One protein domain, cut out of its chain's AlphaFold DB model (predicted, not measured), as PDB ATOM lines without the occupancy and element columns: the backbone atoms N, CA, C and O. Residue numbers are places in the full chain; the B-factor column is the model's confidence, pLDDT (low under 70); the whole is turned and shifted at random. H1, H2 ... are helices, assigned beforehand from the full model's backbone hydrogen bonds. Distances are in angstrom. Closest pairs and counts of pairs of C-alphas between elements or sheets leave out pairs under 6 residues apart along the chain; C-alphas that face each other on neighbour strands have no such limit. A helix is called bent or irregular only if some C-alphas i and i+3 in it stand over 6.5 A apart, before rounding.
ATOM      1  N   SER A   3     -29.987  66.138  13.398       51.00
ATOM      2  CA  SER A   3     -30.001  65.541  14.737       51.00
ATOM      3  C   SER A   3     -29.728  64.034  14.736       51.00
ATOM      4  O   SER A   3     -29.245  63.526  15.739       51.00
ATOM      5  N   LEU A   4     -30.023  63.325  13.638       48.41
ATOM      6  CA  LEU A   4     -29.818  61.872  13.540       48.41
ATOM      7  C   LEU A   4     -28.326  61.525  13.434       48.41
ATOM      8  O   LEU A   4     -27.843  60.695  14.193       48.41
ATOM      9  N   PHE A   5     -27.571  62.260  12.610       51.72
ATOM     10  CA  PHE A   5     -26.118  62.089  12.480       51.72
ATOM     11  C   PHE A   5     -25.346  62.431  13.765       51.72
ATOM     12  O   PHE A   5     -24.348  61.789  14.075       51.72
ATOM     13  N   SER A   6     -25.815  63.417  14.540       54.44
ATOM     14  CA  SER A   6     -25.210  63.749  15.838       54.44
ATOM     15  C   SER A   6     -25.518  62.704  16.914       54.44
ATOM     16  O   SER A   6     -24.705  62.525  17.817       54.44
ATOM     17  N   GLY A   7     -26.679  62.044  16.833       55.66
ATOM     18  CA  GLY A   7     -27.048  60.946  17.724       55.66
ATOM     19  C   GLY A   7     -26.166  59.725  17.485       55.66
ATOM     20  O   GLY A   7     -25.541  59.245  18.425       55.66
ATOM     21  N   ASP A   8     -26.016  59.315  16.223       59.19
ATOM     22  CA  ASP A   8     -25.151  58.188  15.855       59.19
ATOM     23  C   ASP A   8     -23.684  58.440  16.219       59.19
ATOM     24  O   ASP A   8     -23.026  57.562  16.770       59.19
ATOM     25  N   LEU A   9     -23.166  59.654  16.008       57.31
ATOM     26  CA  LEU A   9     -21.786  59.981  16.377       57.31
ATOM     27  C   LEU A   9     -21.571  59.997  17.902       57.31
ATOM     28  O   LEU A   9     -20.529  59.558  18.394       57.31
ATOM     29  N   ALA A  10     -22.555  60.464  18.673       60.59
ATOM     30  CA  ALA A  10     -22.502  60.410  20.131       60.59
ATOM     31  C   ALA A  10     -22.550  58.957  20.640       60.59
ATOM     32  O   ALA A  10     -21.825  58.602  21.565       60.59
ATOM     33  N   THR A  11     -23.332  58.093  19.995       65.62
ATOM     34  CA  THR A  11     -23.417  56.664  20.328       65.62
ATOM     35  C   THR A  11     -22.152  55.899  19.940       65.62
ATOM     36  O   THR A  11     -21.669  55.079  20.722       65.62
ATOM     37  N   VAL A  12     -21.561  56.193  18.780       60.41
ATOM     38  CA  VAL A  12     -20.280  55.608  18.357       60.41
ATOM     39  C   VAL A  12     -19.147  56.072  19.269       60.41
ATOM     40  O   VAL A  12     -18.349  55.254  19.712       60.41
ATOM     41  N   SER A  13     -19.102  57.358  19.628       53.41
ATOM     42  CA  SER A  13     -18.076  57.865  20.551       53.41
ATOM     43  C   SER A  13     -18.235  57.311  21.969       53.41
ATOM     44  O   SER A  13     -17.231  56.992  22.600       53.41
ATOM     45  N   ALA A  14     -19.468  57.109  22.450       58.28
ATOM     46  CA  ALA A  14     -19.729  56.402  23.702       58.28
ATOM     47  C   ALA A  14     -19.272  54.936  23.639       58.28
ATOM     48  O   ALA A  14     -18.599  54.481  24.553       58.28
ATOM     49  N   SER A  15     -19.536  54.236  22.533       57.03
ATOM     50  CA  SER A  15     -19.115  52.838  22.352       57.03
ATOM     51  C   SER A  15     -17.592  52.697  22.279       57.03
ATOM     52  O   SER A  15     -17.031  51.778  22.863       57.03
ATOM     53  N   ILE A  16     -16.901  53.632  21.617       60.69
ATOM     54  CA  ILE A  16     -15.430  53.693  21.589       60.69
ATOM     55  C   ILE A  16     -14.877  54.004  22.983       60.69
ATOM     56  O   ILE A  16     -13.860  53.450  23.387       60.69
ATOM     57  N   ARG A  17     -15.544  54.886  23.732       56.19
ATOM     58  CA  ARG A  17     -15.151  55.242  25.097       56.19
ATOM     59  C   ARG A  17     -15.333  54.082  26.069       56.19
ATOM     60  O   ARG A  17     -14.462  53.871  26.905       56.19
ATOM     61  N   ASP A  18     -16.434  53.349  25.952       55.91
ATOM     62  CA  ASP A  18     -16.698  52.158  26.752       55.91
ATOM     63  C   ASP A  18     -15.742  51.025  26.366       55.91
ATOM     64  O   ASP A  18     -15.139  50.435  27.254       55.91
ATOM     65  N   ALA A  19     -15.455  50.824  25.073       58.06
ATOM     66  CA  ALA A  19     -14.409  49.901  24.630       58.06
ATOM     67  C   ALA A  19     -13.025  50.287  25.182       58.06
ATOM     68  O   ALA A  19     -12.311  49.439  25.703       58.06
ATOM     69  N   GLY A  20     -12.656  51.571  25.148       54.16
ATOM     70  CA  GLY A  20     -11.407  52.056  25.743       54.16
ATOM     71  C   GLY A  20     -11.358  51.870  27.263       54.16
ATOM     72  O   GLY A  20     -10.301  51.595  27.822       54.16
ATOM     73  N   ARG A  21     -12.506  51.975  27.940       53.69
ATOM     74  CA  ARG A  21     -12.633  51.730  29.380       53.69
ATOM     75  C   ARG A  21     -12.552  50.240  29.727       53.69
ATOM     76  O   ARG A  21     -11.966  49.902  30.751       53.69
ATOM     77  N   ASP A  22     -13.105  49.370  28.892       56.81
ATOM     78  CA  ASP A  22     -12.999  47.920  29.049       56.81
ATOM     79  C   ASP A  22     -11.565  47.438  28.797       56.81
ATOM     80  O   ASP A  22     -11.080  46.564  29.512       56.81
ATOM     81  N   ILE A  23     -10.834  48.084  27.884       57.44
ATOM     82  CA  ILE A  23      -9.398  47.837  27.691       57.44
ATOM     83  C   ILE A  23      -8.574  48.380  28.875       57.44
ATOM     84  O   ILE A  23      -7.673  47.707  29.353       57.44
ATOM     85  N   LEU A  24      -8.941  49.526  29.452       55.44
ATOM     86  CA  LEU A  24      -8.347  50.010  30.711       55.44
ATOM     87  C   LEU A  24      -8.608  49.079  31.909       55.44
ATOM     88  O   LEU A  24      -7.813  49.036  32.840       55.44
ATOM     89  N   ASN A  25      -9.714  48.331  31.928       52.84
ATOM     90  CA  ASN A  25      -9.904  47.275  32.928       52.84
ATOM     91  C   ASN A  25      -9.000  46.068  32.637       52.84
ATOM     92  O   ASN A  25      -8.528  45.436  33.583       52.84
ATOM     93  N   ALA A  26      -8.695  45.798  31.364       53.03
ATOM     94  CA  ALA A  26      -7.663  44.838  30.994       53.03
ATOM     95  C   ALA A  26      -6.258  45.285  31.452       53.03
ATOM     96  O   ALA A  26      -5.459  44.416  31.766       53.03
ATOM     97  N   ASP A  27      -5.968  46.585  31.625       52.00
ATOM     98  CA  ASP A  27      -4.690  47.050  32.215       52.00
ATOM     99  C   ASP A  27      -4.478  46.569  33.665       52.00
ATOM    100  O   ASP A  27      -3.345  46.359  34.100       52.00
ATOM    101  N   ILE A  28      -5.553  46.367  34.439       51.09
ATOM    102  CA  ILE A  28      -5.450  45.783  35.789       51.09
ATOM    103  C   ILE A  28      -5.112  44.287  35.699       51.09
ATOM    104  O   ILE A  28      -4.375  43.771  36.541       51.09
ATOM    105  N   ASP A  29      -5.597  43.604  34.662       52.50
ATOM    106  CA  ASP A  29      -5.204  42.229  34.355       52.50
ATOM    107  C   ASP A  29      -3.806  42.153  33.709       52.50
ATOM    108  O   ASP A  29      -3.100  41.168  33.904       52.50
ATOM    109  N   LEU A  30      -3.334  43.211  33.047       53.81
ATOM    110  CA  LEU A  30      -1.991  43.326  32.469       53.81
ATOM    111  C   LEU A  30      -0.909  43.390  33.557       53.81
ATOM    112  O   LEU A  30       0.089  42.677  33.494       53.81
ATOM    113  N   ALA A  31      -1.172  44.135  34.636       53.59
ATOM    114  CA  ALA A  31      -0.361  44.093  35.857       53.59
ATOM    115  C   ALA A  31      -0.371  42.703  36.532       53.59
ATOM    116  O   ALA A  31       0.507  42.381  37.331       53.59
ATOM    117  N   ARG A  32      -1.360  41.855  36.219       45.72
ATOM    118  CA  ARG A  32      -1.436  40.457  36.665       45.72
ATOM    119  C   ARG A  32      -0.732  39.492  35.694       45.72
ATOM    120  O   ARG A  32      -0.247  38.458  36.147       45.72
ATOM    121  N   GLN A  33      -0.628  39.839  34.406       50.34
ATOM    122  CA  GLN A  33       0.146  39.135  33.369       50.34
ATOM    123  C   GLN A  33       1.660  39.410  33.414       50.34
ATOM    124  O   GLN A  33       2.416  38.639  32.824       50.34
ATOM    125  N   GLU A  34       2.144  40.409  34.167       53.16
ATOM    126  CA  GLU A  34       3.580  40.549  34.504       53.16
ATOM    127  C   GLU A  34       4.180  39.257  35.113       53.16
ATOM    128  O   GLU A  34       5.398  39.090  35.145       53.16
ATOM    129  N   ALA A  35       3.339  38.313  35.555       48.47
ATOM    130  CA  ALA A  35       3.744  36.983  35.995       48.47
ATOM    131  C   ALA A  35       4.063  35.974  34.863       48.47
ATOM    132  O   ALA A  35       4.795  35.028  35.141       48.47
ATOM    133  N   ASP A  36       3.558  36.154  33.631       55.59
ATOM    134  CA  ASP A  36       3.671  35.164  32.534       55.59
ATOM    135  C   ASP A  36       4.315  35.689  31.233       55.59
ATOM    136  O   ASP A  36       4.603  34.899  30.335       55.59
ATOM    137  N   GLY A  37       4.649  36.980  31.148       64.50
ATOM    138  CA  GLY A  37       5.327  37.557  29.984       64.50
ATOM    139  C   GLY A  37       4.358  37.846  28.834       64.50
ATOM    140  O   GLY A  37       3.753  36.950  28.255       64.50
ATOM    141  N   ILE A  38       4.218  39.126  28.506       74.62
ATOM    142  CA  ILE A  38       3.356  39.610  27.423       74.62
ATOM    143  C   ILE A  38       4.020  39.318  26.067       74.62
ATOM    144  O   ILE A  38       5.201  39.611  25.878       74.62
ATOM    145  N   ASP A  39       3.254  38.771  25.120       82.06
ATOM    146  CA  ASP A  39       3.715  38.489  23.754       82.06
ATOM    147  C   ASP A  39       3.708  39.746  22.859       82.06
ATOM    148  O   ASP A  39       2.944  40.689  23.074       82.06
ATOM    149  N   ALA A  40       4.517  39.748  21.798       81.12
ATOM    150  CA  ALA A  40       4.655  40.866  20.865       81.12
ATOM    151  C   ALA A  40       3.313  41.308  20.247       81.12
ATOM    152  O   ALA A  40       3.025  42.502  20.180       81.12
ATOM    153  N   ALA A  41       2.454  40.362  19.853       81.75
ATOM    154  CA  ALA A  41       1.136  40.674  19.288       81.75
ATOM    155  C   ALA A  41       0.198  41.357  20.304       81.75
ATOM    156  O   ALA A  41      -0.645  42.191  19.949       81.75
ATOM    157  N   GLU A  42       0.358  41.024  21.583       83.06
ATOM    158  CA  GLU A  42      -0.401  41.613  22.677       83.06
ATOM    159  C   GLU A  42       0.094  43.040  22.972       83.06
ATOM    160  O   GLU A  42      -0.728  43.943  23.132       83.06
ATOM    161  N   ILE A  43       1.408  43.297  22.872       85.50
ATOM    162  CA  ILE A  43       1.981  44.656  22.939       85.50
ATOM    163  C   ILE A  43       1.357  45.573  21.876       85.50
ATOM    164  O   ILE A  43       0.916  46.670  22.217       85.50
ATOM    165  N   VAL A  44       1.270  45.138  20.612       86.19
ATOM    166  CA  VAL A  44       0.672  45.946  19.526       86.19
ATOM    167  C   VAL A  44      -0.799  46.252  19.807       86.19
ATOM    168  O   VAL A  44      -1.245  47.396  19.677       86.19
ATOM    169  N   THR A  45      -1.559  45.242  20.235       84.62
ATOM    170  CA  THR A  45      -2.994  45.375  20.522       84.62
ATOM    171  C   THR A  45      -3.242  46.382  21.646       84.62
ATOM    172  O   THR A  45      -4.048  47.306  21.488       84.62
ATOM    173  N   HIS A  46      -2.497  46.265  22.748       82.56
ATOM    174  CA  HIS A  46      -2.572  47.206  23.867       82.56
ATOM    175  C   HIS A  46      -2.082  48.599  23.474       82.56
ATOM    176  O   HIS A  46      -2.628  49.597  23.939       82.56
ATOM    177  N   TYR A  47      -1.113  48.699  22.560       85.25
ATOM    178  CA  TYR A  47      -0.597  49.984  22.091       85.25
ATOM    179  C   TYR A  47      -1.651  50.801  21.348       85.25
ATOM    180  O   TYR A  47      -1.826  51.995  21.615       85.25
ATOM    181  N   VAL A  48      -2.388  50.146  20.447       83.31
ATOM    182  CA  VAL A  48      -3.502  50.755  19.711       83.31
ATOM    183  C   VAL A  48      -4.628  51.141  20.668       83.31
ATOM    184  O   VAL A  48      -5.220  52.215  20.531       83.31
ATOM    185  N   ALA A  49      -4.914  50.299  21.658       82.25
ATOM    186  CA  ALA A  49      -5.967  50.556  22.626       82.25
ATOM    187  C   ALA A  49      -5.642  51.689  23.610       82.25
ATOM    188  O   ALA A  49      -6.518  52.479  23.962       82.25
ATOM    189  N   ALA A  50      -4.373  51.836  23.990       81.94
ATOM    190  CA  ALA A  50      -3.874  52.899  24.854       81.94
ATOM    191  C   ALA A  50      -3.789  54.270  24.148       81.94
ATOM    192  O   ALA A  50      -3.094  55.183  24.611       81.94
ATOM    193  N   ARG A  51      -4.479  54.463  23.015       77.38
ATOM    194  CA  ARG A  51      -4.479  55.723  22.264       77.38
ATOM    195  C   ARG A  51      -4.999  56.871  23.133       77.38
ATOM    196  O   ARG A  51      -6.135  56.870  23.595       77.38
ATOM    197  N   GLY A  52      -4.147  57.876  23.339       76.69
ATOM    198  CA  GLY A  52      -4.414  59.009  24.235       76.69
ATOM    199  C   GLY A  52      -3.895  58.823  25.666       76.69
ATOM    200  O   GLY A  52      -3.888  59.788  26.428       76.69
ATOM    201  N   ASN A  53      -3.391  57.637  26.023       80.69
ATOM    202  CA  ASN A  53      -2.697  57.379  27.282       80.69
ATOM    203  C   ASN A  53      -1.181  57.275  27.051       80.69
ATOM    204  O   ASN A  53      -0.630  56.208  26.779       80.69
ATOM    205  N   TYR A  54      -0.497  58.415  27.172       81.62
ATOM    206  CA  TYR A  54       0.949  58.502  26.952       81.62
ATOM    207  C   TYR A  54       1.762  57.619  27.914       81.62
ATOM    208  O   TYR A  54       2.767  57.044  27.505       81.62
ATOM    209  N   GLY A  55       1.325  57.479  29.172       79.56
ATOM    210  CA  GLY A  55       2.042  56.685  30.174       79.56
ATOM    211  C   GLY A  55       2.093  55.203  29.810       79.56
ATOM    212  O   GLY A  55       3.167  54.607  29.799       79.56
ATOM    213  N   ILE A  56       0.946  54.638  29.428       80.00
ATOM    214  CA  ILE A  56       0.849  53.231  29.015       80.00
ATOM    215  C   ILE A  56       1.592  52.998  27.702       80.00
ATOM    216  O   ILE A  56       2.372  52.056  27.590       80.00
ATOM    217  N   ARG A  57       1.442  53.900  26.725       85.31
ATOM    218  CA  ARG A  57       2.180  53.808  25.459       85.31
ATOM    219  C   ARG A  57       3.695  53.869  25.656       85.31
ATOM    220  O   ARG A  57       4.423  53.151  24.975       85.31
ATOM    221  N   HIS A  58       4.184  54.695  26.576       85.12
ATOM    222  CA  HIS A  58       5.609  54.727  26.895       85.12
ATOM    223  C   HIS A  58       6.075  53.391  27.483       85.12
ATOM    224  O   HIS A  58       7.105  52.869  27.069       85.12
ATOM    225  N   TRP A  59       5.328  52.830  28.433       84.88
ATOM    226  CA  TRP A  59       5.668  51.544  29.041       84.88
ATOM    227  C   TRP A  59       5.651  50.391  28.019       84.88
ATOM    228  O   TRP A  59       6.616  49.634  27.942       84.88
ATOM    229  N   LEU A  60       4.646  50.329  27.138       85.75
ATOM    230  CA  LEU A  60       4.586  49.351  26.043       85.75
ATOM    231  C   LEU A  60       5.756  49.488  25.056       85.75
ATOM    232  O   LEU A  60       6.290  48.483  24.593       85.75
ATOM    233  N   ARG A  61       6.210  50.715  24.765       90.19
ATOM    234  CA  ARG A  61       7.431  50.940  23.966       90.19
ATOM    235  C   ARG A  61       8.686  50.412  24.666       90.19
ATOM    236  O   ARG A  61       9.580  49.913  23.989       90.19
ATOM    237  N   SER A  62       8.768  50.510  25.994       87.12
ATOM    238  CA  SER A  62       9.873  49.918  26.758       87.12
ATOM    239  C   SER A  62       9.869  48.392  26.657       87.12
ATOM    240  O   SER A  62      10.907  47.815  26.345       87.12
ATOM    241  N   LEU A  63       8.704  47.754  26.797       86.44
ATOM    242  CA  LEU A  63       8.563  46.309  26.594       86.44
ATOM    243  C   LEU A  63       8.924  45.879  25.167       86.44
ATOM    244  O   LEU A  63       9.635  44.895  24.981       86.44
ATOM    245  N   ALA A  64       8.499  46.638  24.154       88.75
ATOM    246  CA  ALA A  64       8.860  46.352  22.768       88.75
ATOM    247  C   ALA A  64      10.379  46.396  22.537       88.75
ATOM    248  O   ALA A  64      10.931  45.544  21.843       88.75
ATOM    249  N   ALA A  65      11.070  47.351  23.163       89.25
ATOM    250  CA  ALA A  65      12.525  47.436  23.098       89.25
ATOM    251  C   ALA A  65      13.220  46.256  23.804       89.25
ATOM    252  O   ALA A  65      14.259  45.796  23.331       89.25
ATOM    253  N   GLU A  66      12.662  45.754  24.909       88.06
ATOM    254  CA  GLU A  66      13.153  44.545  25.583       88.06
ATOM    255  C   GLU A  66      12.967  43.293  24.713       88.06
ATOM    256  O   GLU A  66      13.895  42.488  24.594       88.06
ATOM    257  N   TYR A  67      11.817  43.168  24.041       85.62
ATOM    258  CA  TYR A  67      11.531  42.070  23.114       85.62
ATOM    259  C   TYR A  67      12.496  42.072  21.916       85.62
ATOM    260  O   TYR A  67      13.126  41.057  21.614       85.62
ATOM    261  N   ASP A  68      12.704  43.238  21.297       88.56
ATOM    262  CA  ASP A  68      13.695  43.429  20.232       88.56
ATOM    263  C   ASP A  68      15.120  43.081  20.692       88.56
ATOM    264  O   ASP A  68      15.900  42.487  19.950       88.56
ATOM    265  N   ALA A  69      15.497  43.457  21.918       85.88
ATOM    266  CA  ALA A  69      16.824  43.161  22.454       85.88
ATOM    267  C   ALA A  69      17.036  41.653  22.671       85.88
ATOM    268  O   ALA A  69      18.152  41.156  22.495       85.88
ATOM    269  N   ALA A  70      15.973  40.924  23.020       83.94
ATOM    270  CA  ALA A  70      15.986  39.468  23.117       83.94
ATOM    271  C   ALA A  70      16.039  38.783  21.737       83.94
ATOM    272  O   ALA A  70      16.535  37.657  21.633       83.94
ATOM    273  N   GLN A  71      15.590  39.464  20.675       79.88
ATOM    274  CA  GLN A  71      15.590  38.967  19.301       79.88
ATOM    275  C   GLN A  71      16.389  39.886  18.350       79.88
ATOM    276  O   GLN A  71      15.823  40.689  17.613       79.88
ATOM    277  N   PRO A  72      17.722  39.717  18.253       77.12
ATOM    278  CA  PRO A  72      18.580  40.604  17.459       77.12
ATOM    279  C   PRO A  72      18.375  40.519  15.934       77.12
ATOM    280  O   PRO A  72      18.998  41.276  15.190       77.12
ATOM    281  N   PHE A  73      17.547  39.589  15.452       76.75
ATOM    282  CA  PHE A  73      17.278  39.380  14.032       76.75
ATOM    283  C   PHE A  73      15.775  39.275  13.784       76.75
ATOM    284  O   PHE A  73      15.124  38.404  14.353       76.75
ATOM    285  N   GLY A  74      15.252  40.086  12.867       78.00
ATOM    286  CA  GLY A  74      13.844  40.057  12.474       78.00
ATOM    287  C   GLY A  74      13.239  41.455  12.374       78.00
ATOM    288  O   GLY A  74      13.958  42.444  12.543       78.00
ATOM    289  N   PRO A  75      11.938  41.540  12.054       84.31
ATOM    290  CA  PRO A  75      11.176  42.777  12.158       84.31
ATOM    291  C   PRO A  75      11.207  43.276  13.601       84.31
ATOM    292  O   PRO A  75      11.018  42.489  14.527       84.31
ATOM    293  N   ARG A  76      11.462  44.569  13.777       91.56
ATOM    294  CA  ARG A  76      11.501  45.189  15.095       91.56
ATOM    295  C   ARG A  76      10.106  45.618  15.499       91.56
ATOM    296  O   ARG A  76       9.446  46.344  14.758       91.56
ATOM    297  N   LEU A  77       9.695  45.231  16.698       89.69
ATOM    298  CA  LEU A  77       8.401  45.608  17.244       89.69
ATOM    299  C   LEU A  77       8.309  47.127  17.430       89.69
ATOM    300  O   LEU A  77       7.260  47.717  17.204       89.69
ATOM    301  N   VAL A  78       9.422  47.785  17.771       91.75
ATOM    302  CA  VAL A  78       9.481  49.252  17.874       91.75
ATOM    303  C   VAL A  78       9.153  49.936  16.541       91.75
ATOM    304  O   VAL A  78       8.410  50.916  16.546       91.75
ATOM    305  N   ASP A  79       9.641  49.403  15.417       92.44
ATOM    306  CA  ASP A  79       9.384  49.974  14.089       92.44
ATOM    307  C   ASP A  79       7.892  49.851  13.720       92.44
ATOM    308  O   ASP A  79       7.311  50.771  13.144       92.44
ATOM    309  N   GLU A  80       7.243  48.749  14.113       90.44
ATOM    310  CA  GLU A  80       5.798  48.546  13.935       90.44
ATOM    311  C   GLU A  80       4.972  49.553  14.755       90.44
ATOM    312  O   GLU A  80       3.998  50.126  14.260       90.44
ATOM    313  N   LEU A  81       5.386  49.838  15.996       91.62
ATOM    314  CA  LEU A  81       4.736  50.864  16.819       91.62
ATOM    315  C   LEU A  81       4.921  52.278  16.239       91.62
ATOM    316  O   LEU A  81       4.000  53.094  16.318       91.62
ATOM    317  N   ASP A  82       6.083  52.575  15.654       91.50
ATOM    318  CA  ASP A  82       6.343  53.851  14.978       91.50
ATOM    319  C   ASP A  82       5.488  54.006  13.704       91.50
ATOM    320  O   ASP A  82       4.964  55.092  13.440       91.50
ATOM    321  N   GLU A  83       5.267  52.930  12.942       90.56
ATOM    322  CA  GLU A  83       4.371  52.946  11.778       90.56
ATOM    323  C   GLU A  83       2.915  53.244  12.180       90.56
ATOM    324  O   GLU A  83       2.246  54.064  11.544       90.56
ATOM    325  N   LEU A  84       2.435  52.653  13.279       87.94
ATOM    326  CA  LEU A  84       1.097  52.927  13.821       87.94
ATOM    327  C   LEU A  84       0.906  54.391  14.232       87.94
ATOM    328  O   LEU A  84      -0.187  54.950  14.070       87.94
ATOM    329  N   ASP A  85       1.961  55.020  14.742       87.00
ATOM    330  CA  ASP A  85       1.954  56.444  15.055       87.00
ATOM    331  C   ASP A  85       1.913  57.304  13.796       87.00
ATOM    332  O   ASP A  85       1.075  58.205  13.707       87.00
ATOM    333  N   GLY A  86       2.711  56.967  12.782       83.38
ATOM    334  CA  GLY A  86       2.670  57.639  11.483       83.38
ATOM    335  C   GLY A  86       1.292  57.559  10.815       83.38
ATOM    336  O   GLY A  86       0.778  58.566  10.328       83.38
ATOM    337  N   LEU A  87       0.641  56.389  10.846       82.44
ATOM    338  CA  LEU A  87      -0.727  56.201  10.341       82.44
ATOM    339  C   LEU A  87      -1.755  57.017  11.137       82.44
ATOM    340  O   LEU A  87      -2.710  57.557  10.575       82.44
ATOM    341  N   THR A  88      -1.556  57.114  12.450       72.50
ATOM    342  CA  THR A  88      -2.414  57.887  13.349       72.50
ATOM    343  C   THR A  88      -2.318  59.387  13.076       72.50
ATOM    344  O   THR A  88      -3.350  60.061  13.066       72.50
ATOM    345  N   GLU A  89      -1.114  59.904  12.832       70.44
ATOM    346  CA  GLU A  89      -0.886  61.303  12.463       70.44
ATOM    347  C   GLU A  89      -1.472  61.626  11.083       70.44
ATOM    348  O   GLU A  89      -2.148  62.644  10.932       70.44
ATOM    349  N   LEU A  90      -1.311  60.731  10.100       65.69
ATOM    350  CA  LEU A  90      -1.883  60.890   8.758       65.69
ATOM    351  C   LEU A  90      -3.417  60.910   8.761       65.69
ATOM    352  O   LEU A  90      -4.021  61.644   7.988       65.69
ATOM    353  N   ALA A  91      -4.050  60.122   9.631       60.16
ATOM    354  CA  ALA A  91      -5.502  60.109   9.794       60.16
ATOM    355  C   ALA A  91      -6.051  61.338  10.548       60.16
ATOM    356  O   ALA A  91      -7.265  61.539  10.577       60.16
ATOM    357  N   ALA A  92      -5.184  62.123  11.197       56.97
ATOM    358  CA  ALA A  92      -5.550  63.330  11.935       56.97
ATOM    359  C   ALA A  92      -5.308  64.638  11.147       56.97
ATOM    360  O   ALA A  92      -5.703  65.700  11.634       56.97
TER     361      ALA A  92
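Overview. This is residues 3 to 92 of the 93 residues of an uncharacterized protein of Streptomyces sp. SID8455 (UniProt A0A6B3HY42). A small bundle of three helices, H2, H3 and H4, running up and down, makes the body, and a long helix H1 reaches away from it like an arm. Residues 3 to 18 of H1 stick out free and make much of the length of the model, while H1 meets the bundle at H2 with residues 20 to 23; H3 and H4 spread from their link as a V, with H2 alongside both. The printed part has 90 residues, with four named helices in the order H1, H2, H3, H4 and no named strand, and its class is all helix. The whole is loose, with a radius of gyration of the C-alphas of 15.6 A, and elongated, with spans of 55 by 32 by 19 A.

Arrangement. H1, residues 3 to 33, stands free over residues 3 to 18 and has a kink of 25 degrees near residue 27, though it is not bent. H2, residues 40 to 49, only just touches H1, with 3 pairs of C-alphas within 8 A. H1 touches H2 with residues 20 to 23 alone, and the closest C-alphas of the two, those of Gly 20 and Ala 49, are 6.4 A apart. The two helices form a helical hairpin, at a steep tilt of 40 degrees, opposite ways. H3, residues 54 to 70, touches H2, the closest C-alphas being those of Tyr 47 and Arg 57 at 5.8 A. They too form a hairpin, at a shallow tilt of 14 degrees, opposite ways. H4, residues 77 to 90, touches H3 with residues 77 to 81 alone, and H3 touches H4 with residues 61 to 68 alone. The closest C-alphas of these two, those of Ala 64 and Leu 77, are 5.6 A apart. H3 and H4 are a hairpin at a tilt of 36 degrees, only just steep, opposite ways. H4 also touches H2, at a shallow tilt of 24 degrees and the same way, with the C-alphas of Val 44 and Leu 81 closest at 6.9 A. H2, H3 and H4 are a bundle, up and down, each running against the one before it in the chain. H2 is the hub, touching the other three helices, while H1 is apart from H3 and from H4. In H2, H3 and H4 every O i to N i+4 pair is within hydrogen-bond range; in H1 24 of 27 are.

Along the chain. H1 begins at C-alpha 3, at (-30.001, 65.541, 14.737), and ends at C-alpha 33, at (0.146, 39.135, 33.369), 44.2 A away. H2 measures 14.5 A from C-alpha 40 to C-alpha 49. H3 measures 24.6 A from C-alpha 54 to C-alpha 70. H4 measures 20.3 A from C-alpha 77 to C-alpha 90, which is at (-1.883, 60.890, 8.758).

Size, cuts and confidence. The two C-alphas farthest apart are those of Ser 3 and Pro 72, at 54.7 A. Residues 31 to 36, of which 31 to 33 belong to H1, and residues 69 to 75 also stand free. Without the stretches that stand free, the body has 61 residues and spans 30 by 28 by 18 A. The link from H2 to H3 is tight, those from H1 to H2 and from H3 to H4 are short, and no link is long. The printed part has no cut. The mean pLDDT of the printed part is 72.1; residues 3 to 37 and 90 to 92 are under 70, and H1 has a mean of 55.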